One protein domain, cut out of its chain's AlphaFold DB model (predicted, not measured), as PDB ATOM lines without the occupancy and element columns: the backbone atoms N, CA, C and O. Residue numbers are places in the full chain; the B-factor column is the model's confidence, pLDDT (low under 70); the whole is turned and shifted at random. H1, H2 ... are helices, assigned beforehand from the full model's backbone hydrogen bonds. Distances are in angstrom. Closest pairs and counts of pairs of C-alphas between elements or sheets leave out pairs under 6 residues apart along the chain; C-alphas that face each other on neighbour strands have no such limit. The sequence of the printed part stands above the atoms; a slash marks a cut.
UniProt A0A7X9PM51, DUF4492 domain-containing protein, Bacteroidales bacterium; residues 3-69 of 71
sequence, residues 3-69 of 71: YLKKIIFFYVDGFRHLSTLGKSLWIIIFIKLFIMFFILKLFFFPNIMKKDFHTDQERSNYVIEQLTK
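Overview. This is residues 3 to 69 of the 71 residues of the protein "DUF4492 domain-containing protein" of Bacteroidales bacterium (UniProt A0A7X9PM51). Three helices are strung out along the chain with no shared core: the long H2 makes the length of the model, H1 meets its first end at a corner like an L, and H3 lies beyond its other end, set off by a long link. The shape is an open frame in which no two helices clearly touch. The printed part has 67 residues with three named helices, in the order H1, H2, H3, and no named strand; the class is all helix. The whole is extended, with a radius of gyration of the C-alphas of 21.7 A, and its elongated outline spans 54 by 30 by 21 A.

Arrangement. H1, residues 3 to 17, is joined by a tight link of 2 residues to H2, residues 20 to 44. The two are close but not clearly touching, with 1 pair of C-alphas within 8 A. Their closest C-alphas, those of Phe 15 and Lys 23, are 7.9 A apart. The lines of H1 and H2 are about perpendicular, at 74 degrees, and their centres are 23.4 A apart. A long link of 11 residues then leads to H3, residues 56 to 68. H2 and H3 are apart, with no C-alpha of the one within 8 A of the other. H1 and H3 are apart by the same measure. In H1, H2 and H3 every O i to N i+4 pair is within hydrogen-bond range.

Along the chain. H1 runs from Tyr 3, whose C-alpha is at (-66.235, 39.335, 16.490), to His 17, and measures 21.0 A from first to last C-alpha. H2 runs from Thr 20, with its C-alpha at (-54.815, 63.709, 26.973), to Phe 44; it is the longest helix, with 25 residues and 35.7 A from first to last C-alpha. H3 runs from Asp 56 to Thr 68, whose C-alpha is at (-21.139, 30.419, 3.189), and measures 18.5 A.

Size, cuts and confidence. The two C-alphas farthest apart are those of His 17 and Lys 69, at 55.4 A, and the C-alphas of Tyr 3 and Lys 69, the first and last printed, are 50.8 A apart. Residues 3 to 14, 16 to 22, 27 to 47 and 64 to 69 stand free, with no C-alpha 8 or more residues away along the chain within 10 A. The printed part has no cut. The link from H2 to H3 is long. The mean pLDDT of the printed part is 82.4, and it is under 70 at residues 46 to 59 and at residue 69.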
ATOM      1  N   TYR A   3     -67.120  39.256  15.324       82.19
ATOM      2  CA  TYR A   3     -66.235  39.335  16.490       82.19
ATOM      3  C   TYR A   3     -64.978  40.174  16.246       82.19
ATOM      4  O   TYR A   3     -64.649  41.021  17.070       82.19
ATOM      5  N   LEU A   4     -64.338  40.033  15.079       90.56
ATOM      6  CA  LEU A   4     -63.157  40.826  14.726       90.56
ATOM      7  C   LEU A   4     -63.457  42.333  14.711       90.56
ATOM      8  O   LEU A   4     -62.693  43.125  15.251       90.56
ATOM      9  N   LYS A   5     -64.612  42.726  14.155       89.50
ATOM     10  CA  LYS A   5     -65.053  44.128  14.145       89.50
ATOM     11  C   LYS A   5     -65.281  44.660  15.557       89.50
ATOM     12  O   LYS A   5     -64.889  45.785  15.837       89.50
ATOM     13  N   LYS A   6     -65.872  43.855  16.445       90.31
ATOM     14  CA  LYS A   6     -66.117  44.246  17.842       90.31
ATOM     15  C   LYS A   6     -64.810  44.446  18.613       90.31
ATOM     16  O   LYS A   6     -64.695  45.414  19.352       90.31
ATOM     17  N   ILE A   7     -63.824  43.576  18.389       92.44
ATOM     18  CA  ILE A   7     -62.488  43.694  18.989       92.44
ATOM     19  C   ILE A   7     -61.797  44.969  18.492       92.44
ATOM     20  O   ILE A   7     -61.357  45.778  19.302       92.44
ATOM     21  N   ILE A   8     -61.766  45.203  17.175       93.12
ATOM     22  CA  ILE A   8     -61.167  46.417  16.595       93.12
ATOM     23  C   ILE A   8     -61.858  47.675  17.131       93.12
ATOM     24  O   ILE A   8     -61.182  48.609  17.554       93.12
ATOM     25  N   PHE A   9     -63.195  47.693  17.153       92.81
ATOM     26  CA  PHE A   9     -63.957  48.827  17.669       92.81
ATOM     27  C   PHE A   9     -63.646  49.089  19.144       92.81
ATOM     28  O   PHE A   9     -63.434  50.237  19.501       92.81
ATOM     29  N   PHE A  10     -63.525  48.050  19.975       92.75
ATOM     30  CA  PHE A  10     -63.152  48.193  21.385       92.75
ATOM     31  C   PHE A  10     -61.770  48.843  21.571       92.75
ATOM     32  O   PHE A  10     -61.635  49.768  22.368       92.75
ATOM     33  N   TYR A  11     -60.755  48.422  20.806       91.06
ATOM     34  CA  TYR A  11     -59.425  49.043  20.867       91.06
ATOM     35  C   TYR A  11     -59.436  50.497  20.389       91.06
ATOM     36  O   TYR A  11     -58.826  51.361  21.019       91.06
ATOM     37  N   VAL A  12     -60.136  50.780  19.288       91.12
ATOM     38  CA  VAL A  12     -60.256  52.140  18.744       91.12
ATOM     39  C   VAL A  12     -61.011  53.049  19.712       91.12
ATOM     40  O   VAL A  12     -60.601  54.187  19.931       91.12
ATOM     41  N   ASP A  13     -62.091  52.552  20.302       91.25
ATOM     42  CA  ASP A  13     -62.914  53.289  21.250       91.25
ATOM     43  C   ASP A  13     -62.150  53.572  22.549       91.25
ATOM     44  O   ASP A  13     -62.084  54.721  22.986       91.25
ATOM     45  N   GLY A  14     -61.444  52.577  23.095       89.06
ATOM     46  CA  GLY A  14     -60.555  52.767  24.241       89.06
ATOM     47  C   GLY A  14     -59.457  53.799  23.966       89.06
ATOM     48  O   GLY A  14     -59.210  54.680  24.786       89.06
ATOM     49  N   PHE A  15     -58.846  53.766  22.777       88.69
ATOM     50  CA  PHE A  15     -57.824  54.739  22.387       88.69
ATOM     51  C   PHE A  15     -58.379  56.161  22.199       88.69
ATOM     52  O   PHE A  15     -57.705  57.150  22.496       88.69
ATOM     53  N   ARG A  16     -59.627  56.297  21.737       87.19
ATOM     54  CA  ARG A  16     -60.303  57.599  21.614       87.19
ATOM     55  C   ARG A  16     -60.647  58.199  22.974       87.19
ATOM     56  O   ARG A  16     -60.434  59.402  23.149       87.19
ATOM     57  N   HIS A  17     -61.096  57.368  23.912       91.38
ATOM     58  CA  HIS A  17     -61.447  57.758  25.280       91.38
ATOM     59  C   HIS A  17     -60.241  57.908  26.220       91.38
ATOM     60  O   HIS A  17     -60.413  58.332  27.363       91.38
ATOM     61  N   LEU A  18     -59.014  57.621  25.763       89.75
ATOM     62  CA  LEU A  18     -57.810  57.902  26.544       89.75
ATOM     63  C   LEU A  18     -57.729  59.394  26.904       89.75
ATOM     64  O   LEU A  18     -57.948  60.275  26.061       89.75
ATOM     65  N   SER A  19     -57.336  59.667  28.149       88.62
ATOM     66  CA  SER A  19     -57.030  61.019  28.614       88.62
ATOM     67  C   SER A  19     -55.901  61.641  27.783       88.62
ATOM     68  O   SER A  19     -55.060  60.940  27.208       88.62
ATOM     69  N   THR A  20     -55.846  62.973  27.727       87.50
ATOM     70  CA  THR A  20     -54.815  63.709  26.973       87.50
ATOM     71  C   THR A  20     -53.396  63.303  27.388       87.50
ATOM     72  O   THR A  20     -52.507  63.210  26.542       87.50
ATOM     73  N   LEU A  21     -53.202  62.962  28.668       90.94
ATOM     74  CA  LEU A  21     -51.947  62.418  29.198       90.94
ATOM     75  C   LEU A  21     -51.598  61.058  28.580       90.94
ATOM     76  O   LEU A  21     -50.471  60.859  28.136       90.94
ATOM     77  N   GLY A  22     -52.563  60.137  28.497       90.81
ATOM     78  CA  GLY A  22     -52.356  58.825  27.884       90.81
ATOM     79  C   GLY A  22     -52.015  58.919  26.394       90.81
ATOM     80  O   GLY A  22     -51.121  58.218  25.919       90.81
ATOM     81  N   LYS A  23     -52.681  59.823  25.660       88.56
ATOM     82  CA  LYS A  23     -52.370  60.095  24.246       88.56
ATOM     83  C   LYS A  23     -50.950  60.646  24.084       88.56
ATOM     84  O   LYS A  23     -50.222  60.190  23.207       88.56
ATOM     85  N   SER A  24     -50.540  61.564  24.963       92.75
ATOM     86  CA  SER A  24     -49.176  62.108  24.987       92.75
ATOM     87  C   SER A  24     -48.127  61.020  25.248       92.75
ATOM     88  O   SER A  24     -47.141  60.922  24.518       92.75
ATOM     89  N   LEU A  25     -48.373  60.120  26.207       94.75
ATOM     90  CA  LEU A  25     -47.486  58.979  26.469       94.75
ATOM     91  C   LEU A  25     -47.331  58.065  25.250       94.75
ATOM     92  O   LEU A  25     -46.220  57.643  24.938       94.75
ATOM     93  N   TRP A  26     -48.418  57.784  24.533       93.69
ATOM     94  CA  TRP A  26     -48.358  56.980  23.311       93.69
ATOM     95  C   TRP A  26     -47.511  57.636  22.215       93.69
ATOM     96  O   TRP A  26     -46.732  56.953  21.550       93.69
ATOM     97  N   ILE A  27     -47.607  58.960  22.064       94.31
ATOM     98  CA  ILE A  27     -46.745  59.724  21.151       94.31
ATOM     99  C   ILE A  27     -45.276  59.589  21.569       94.31
ATOM    100  O   ILE A  27     -44.426  59.314  20.725       94.31
ATOM    101  N   ILE A  28     -44.972  59.704  22.866       96.19
ATOM    102  CA  ILE A  28     -43.610  59.522  23.392       96.19
ATOM    103  C   ILE A  28     -43.085  58.113  23.081       96.19
ATOM    104  O   ILE A  28     -41.940  57.969  22.649       96.19
ATOM    105  N   ILE A  29     -43.909  57.075  23.256       95.62
ATOM    106  CA  ILE A  29     -43.541  55.689  22.930       95.62
ATOM    107  C   ILE A  29     -43.222  55.557  21.438       95.62
ATOM    108  O   ILE A  29     -42.170  55.019  21.094       95.62
ATOM    109  N   PHE A  30     -44.073  56.084  20.554       96.38
ATOM    110  CA  PHE A  30     -43.825  56.063  19.111       96.38
ATOM    111  C   PHE A  30     -42.531  56.779  18.728       96.38
ATOM    112  O   PHE A  30     -41.740  56.237  17.956       96.38
ATOM    113  N   ILE A  31     -42.287  57.962  19.292       97.00
ATOM    114  CA  ILE A  31     -41.052  58.719  19.063       97.00
ATOM    115  C   ILE A  31     -39.844  57.901  19.521       97.00
ATOM    116  O   ILE A  31     -38.876  57.761  18.776       97.00
ATOM    117  N   LYS A  32     -39.900  57.308  20.717       95.06
ATOM    118  CA  LYS A  32     -38.806  56.494  21.252       95.06
ATOM    119  C   LYS A  32     -38.530  55.274  20.373       95.06
ATOM    120  O   LYS A  32     -37.371  55.005  20.076       95.06
ATOM    121  N   LEU A  33     -39.572  54.578  19.916       96.25
ATOM    122  CA  LEU A  33     -39.440  53.446  18.997       96.25
ATOM    123  C   LEU A  33     -38.842  53.870  17.652       96.25
ATOM    124  O   LEU A  33     -37.955  53.189  17.144       96.25
ATOM    125  N   PHE A  34     -39.270  55.008  17.106       96.06
ATOM    126  CA  PHE A  34     -38.712  55.552  15.870       96.06
ATOM    127  C   PHE A  34     -37.224  55.893  16.019       96.06
ATOM    128  O   PHE A  34     -36.414  55.496  15.184       96.06
ATOM    129  N   ILE A  35     -36.850  56.569  17.109       95.81
ATOM    130  CA  ILE A  35     -35.457  56.912  17.414       95.81
ATOM    131  C   ILE A  35     -34.619  55.642  17.593       95.81
ATOM    132  O   ILE A  35     -33.551  55.532  16.994       95.81
ATOM    133  N   MET A  36     -35.102  54.661  18.362       93.12
ATOM    134  CA  MET A  36     -34.404  53.386  18.546       93.12
ATOM    135  C   MET A  36     -34.211  52.660  17.215       93.12
ATOM    136  O   MET A  36     -33.107  52.208  16.926       93.12
ATOM    137  N   PHE A  37     -35.242  52.602  16.372       93.50
ATOM    138  CA  PHE A  37     -35.138  52.012  15.042       93.50
ATOM    139  C   PHE A  37     -34.125  52.750  14.165       93.50
ATOM    140  O   PHE A  37     -33.328  52.111  13.487       93.50
ATOM    141  N   PHE A  38     -34.112  54.083  14.190       92.31
ATOM    142  CA  PHE A  38     -33.192  54.880  13.385       92.31
ATOM    143  C   PHE A  38     -31.733  54.719  13.829       92.31
ATOM    144  O   PHE A  38     -30.859  54.530  12.987       92.31
ATOM    145  N   ILE A  39     -31.470  54.733  15.140       89.31
ATOM    146  CA  ILE A  39     -30.129  54.515  15.704       89.31
ATOM    147  C   ILE A  39     -29.641  53.103  15.381       89.31
ATOM    148  O   ILE A  39     -28.534  52.945  14.867       89.31
ATOM    149  N   LEU A  40     -30.471  52.083  15.627       87.75
ATOM    150  CA  LEU A  40     -30.140  50.702  15.277       87.75
ATOM    151  C   LEU A  40     -29.900  50.574  13.773       87.75
ATOM    152  O   LEU A  40     -28.924  49.961  13.369       87.75
ATOM    153  N   LYS A  41     -30.729  51.203  12.935       85.12
ATOM    154  CA  LYS A  41     -30.540  51.195  11.485       85.12
ATOM    155  C   LYS A  41     -29.204  51.815  11.084       85.12
ATOM    156  O   LYS A  41     -28.481  51.223  10.298       85.12
ATOM    157  N   LEU A  42     -28.858  52.981  11.623       83.31
ATOM    158  CA  LEU A  42     -27.617  53.669  11.274       83.31
ATOM    159  C   LEU A  42     -26.368  52.913  11.764       83.31
ATOM    160  O   LEU A  42     -25.358  52.903  11.066       83.31
ATOM    161  N   PHE A  43     -26.446  52.274  12.937       82.88
ATOM    162  CA  PHE A  43     -25.321  51.568  13.556       82.88
ATOM    163  C   PHE A  43     -25.159  50.114  13.080       82.88
ATOM    164  O   PHE A  43     -24.039  49.680  12.837       82.88
ATOM    165  N   PHE A  44     -26.254  49.363  12.926       75.25
ATOM    166  CA  PHE A  44     -26.238  47.962  12.470       75.25
ATOM    167  C   PHE A  44     -26.305  47.826  10.946       75.25
ATOM    168  O   PHE A  44     -25.862  46.815  10.409       75.25
ATOM    169  N   PHE A  45     -26.824  48.834  10.239       73.69
ATOM    170  CA  PHE A  45     -26.862  48.872   8.774       73.69
ATOM    171  C   PHE A  45     -26.164  50.130   8.231       73.69
ATOM    172  O   PHE A  45     -26.780  50.916   7.500       73.69
ATOM    173  N   PRO A  46     -24.874  50.354   8.553       67.50
ATOM    174  CA  PRO A  46     -24.094  51.355   7.844       67.50
ATOM    175  C   PRO A  46     -24.127  51.043   6.341       67.50
ATOM    176  O   PRO A  46     -24.297  49.893   5.936       67.50
ATOM    177  N   ASN A  47     -23.957  52.054   5.486       64.00
ATOM    178  CA  ASN A  47     -23.883  51.884   4.027       64.00
ATOM    179  C   ASN A  47     -22.583  51.162   3.588       64.00
ATOM    180  O   ASN A  47     -21.908  51.604   2.660       64.00
ATOM    181  N   ILE A  48     -22.234  50.029   4.209       56.69
ATOM    182  CA  ILE A  48     -21.143  49.122   3.809       56.69
ATOM    183  C   ILE A  48     -21.331  48.580   2.386       56.69
ATOM    184  O   ILE A  48     -20.417  48.039   1.787       56.69
ATOM    185  N   MET A  49     -22.521  48.764   1.816       53.62
ATOM    186  CA  MET A  49     -22.915  48.280   0.499       53.62
ATOM    187  C   MET A  49     -22.596  49.215  -0.676       53.62
ATOM    188  O   MET A  49     -22.826  48.823  -1.818       53.62
ATOM    189  N   LYS A  50     -22.150  50.454  -0.429       52.59
ATOM    190  CA  LYS A  50     -21.936  51.459  -1.494       52.59
ATOM    191  C   LYS A  50     -20.495  51.932  -1.650       52.59
ATOM    192  O   LYS A  50     -20.234  52.699  -2.569       52.59
ATOM    193  N   LYS A  51     -19.586  51.545  -0.753       54.34
ATOM    194  CA  LYS A  51     -18.231  52.108  -0.754       54.34
ATOM    195  C   LYS A  51     -17.253  51.344  -1.654       54.34
ATOM    196  O   LYS A  51     -16.383  51.989  -2.221       54.34
ATOM    197  N   ASP A  52     -17.469  50.040  -1.860       55.62
ATOM    198  CA  ASP A  52     -16.454  49.165  -2.472       55.62
ATOM    199  C   ASP A  52     -16.941  48.328  -3.678       55.62
ATOM    200  O   ASP A  52     -16.167  47.542  -4.215       55.62
ATOM    201  N   PHE A  53     -18.195  48.476  -4.138       58.72
ATOM    202  CA  PHE A  53     -18.748  47.641  -5.221       58.72
ATOM    203  C   PHE A  53     -19.385  48.477  -6.335       58.72
ATOM    204  O   PHE A  53     -20.264  49.302  -6.080       58.72
ATOM    205  N   HIS A  54     -18.953  48.238  -7.575       62.81
ATOM    206  CA  HIS A  54     -19.421  48.950  -8.768       62.81
ATOM    207  C   HIS A  54     -20.767  48.425  -9.293       62.81
ATOM    208  O   HIS A  54     -21.474  49.152  -9.989       62.81
ATOM    209  N   THR A  55     -21.145  47.187  -8.949       69.56
ATOM    210  CA  THR A  55     -22.404  46.558  -9.378       69.56
ATOM    211  C   THR A  55     -23.122  45.840  -8.229       69.56
ATOM    212  O   THR A  55     -22.497  45.226  -7.362       69.56
ATOM    213  N   ASP A  56     -24.461  45.876  -8.221       65.62
ATOM    214  CA  ASP A  56     -25.280  45.168  -7.219       65.62
ATOM    215  C   ASP A  56     -25.070  43.637  -7.249       65.62
ATOM    216  O   ASP A  56     -25.228  42.972  -6.221       65.62
ATOM    217  N   GLN A  57     -24.656  43.085  -8.399       69.00
ATOM    218  CA  GLN A  57     -24.373  41.659  -8.586       69.00
ATOM    219  C   GLN A  57     -23.121  41.206  -7.814       69.00
ATOM    220  O   GLN A  57     -23.167  40.198  -7.109       69.00
ATOM    221  N   GLU A  58     -22.020  41.965  -7.890       68.88
ATOM    222  CA  GLU A  58     -20.789  41.683  -7.130       68.88
ATOM    223  C   GLU A  58     -21.033  41.743  -5.624       68.88
ATOM    224  O   GLU A  58     -20.559  40.892  -4.870       68.88
ATOM    225  N   ARG A  59     -21.855  42.701  -5.189       68.94
ATOM    226  CA  ARG A  59     -22.219  42.854  -3.781       68.94
ATOM    227  C   ARG A  59     -22.986  41.647  -3.246       68.94
ATOM    228  O   ARG A  59     -22.703  41.182  -2.144       68.94
ATOM    229  N   SER A  60     -23.953  41.138  -4.012       73.06
ATOM    230  CA  SER A  60     -24.711  39.942  -3.633       73.06
ATOM    231  C   SER A  60     -23.798  38.719  -3.513       73.06
ATOM    232  O   SER A  60     -23.891  37.981  -2.534       73.06
ATOM    233  N   ASN A  61     -22.879  38.537  -4.464       75.62
ATOM    234  CA  ASN A  61     -21.940  37.415  -4.462       75.62
ATOM    235  C   ASN A  61     -20.965  37.470  -3.272       75.62
ATOM    236  O   ASN A  61     -20.742  36.444  -2.635       75.62
ATOM    237  N   TYR A  62     -20.457  38.655  -2.912       74.69
ATOM    238  CA  TYR A  62     -19.583  38.835  -1.745       74.69
ATOM    239  C   TYR A  62     -20.291  38.495  -0.422       74.69
ATOM    240  O   TYR A  62     -19.736  37.792   0.422       74.69
ATOM    241  N   VAL A  63     -21.544  38.934  -0.245       75.81
ATOM    242  CA  VAL A  63     -22.345  38.605   0.950       75.81
ATOM    243  C   VAL A  63     -22.615  37.099   1.040       75.81
ATOM    244  O   VAL A  63     -22.473  36.519   2.115       75.81
ATOM    245  N   ILE A  64     -22.955  36.450  -0.080       79.62
ATOM    246  CA  ILE A  64     -23.172  34.996  -0.136       79.62
ATOM    247  C   ILE A  64     -21.889  34.240   0.223       79.62
ATOM    248  O   ILE A  64     -21.942  33.289   1.004       79.62
ATOM    249  N   GLU A  65     -20.734  34.672  -0.290       78.06
ATOM    250  CA  GLU A  65     -19.448  34.043   0.012       78.06
ATOM    251  C   GLU A  65     -19.097  34.153   1.503       78.06
ATOM    252  O   GLU A  65     -18.676  33.162   2.096       78.06
ATOM    253  N   GLN A  66     -19.320  35.313   2.134       75.75
ATOM    254  CA  GLN A  66     -19.081  35.502   3.572       75.75
ATOM    255  C   GLN A  66     -20.043  34.688   4.452       75.75
ATOM    256  O   GLN A  66     -19.617  34.137   5.461       75.75
ATOM    257  N   LEU A  67     -21.320  34.561   4.069       79.12
ATOM    258  CA  LEU A  67     -22.294  33.733   4.798       79.12
ATOM    259  C   LEU A  67     -22.021  32.227   4.637       79.12
ATOM    260  O   LEU A  67     -22.286  31.443   5.545       79.12
ATOM    261  N   THR A  68     -21.466  31.822   3.492       81.25
ATOM    262  CA  THR A  68     -21.139  30.419   3.189       81.25
ATOM    263  C   THR A  68     -19.756  30.024   3.722       81.25
ATOM    264  O   THR A  68     -19.545  28.864   4.070       81.25
ATOM    265  N   LYS A  69     -18.830  30.983   3.891       67.88
ATOM    266  CA  LYS A  69     -17.588  30.837   4.675       67.88
ATOM    267  C   LYS A  69     -17.882  30.855   6.180       67.88
ATOM    268  O   LYS A  69     -17.302  31.617   6.945       67.88
TER     269      LYS A  69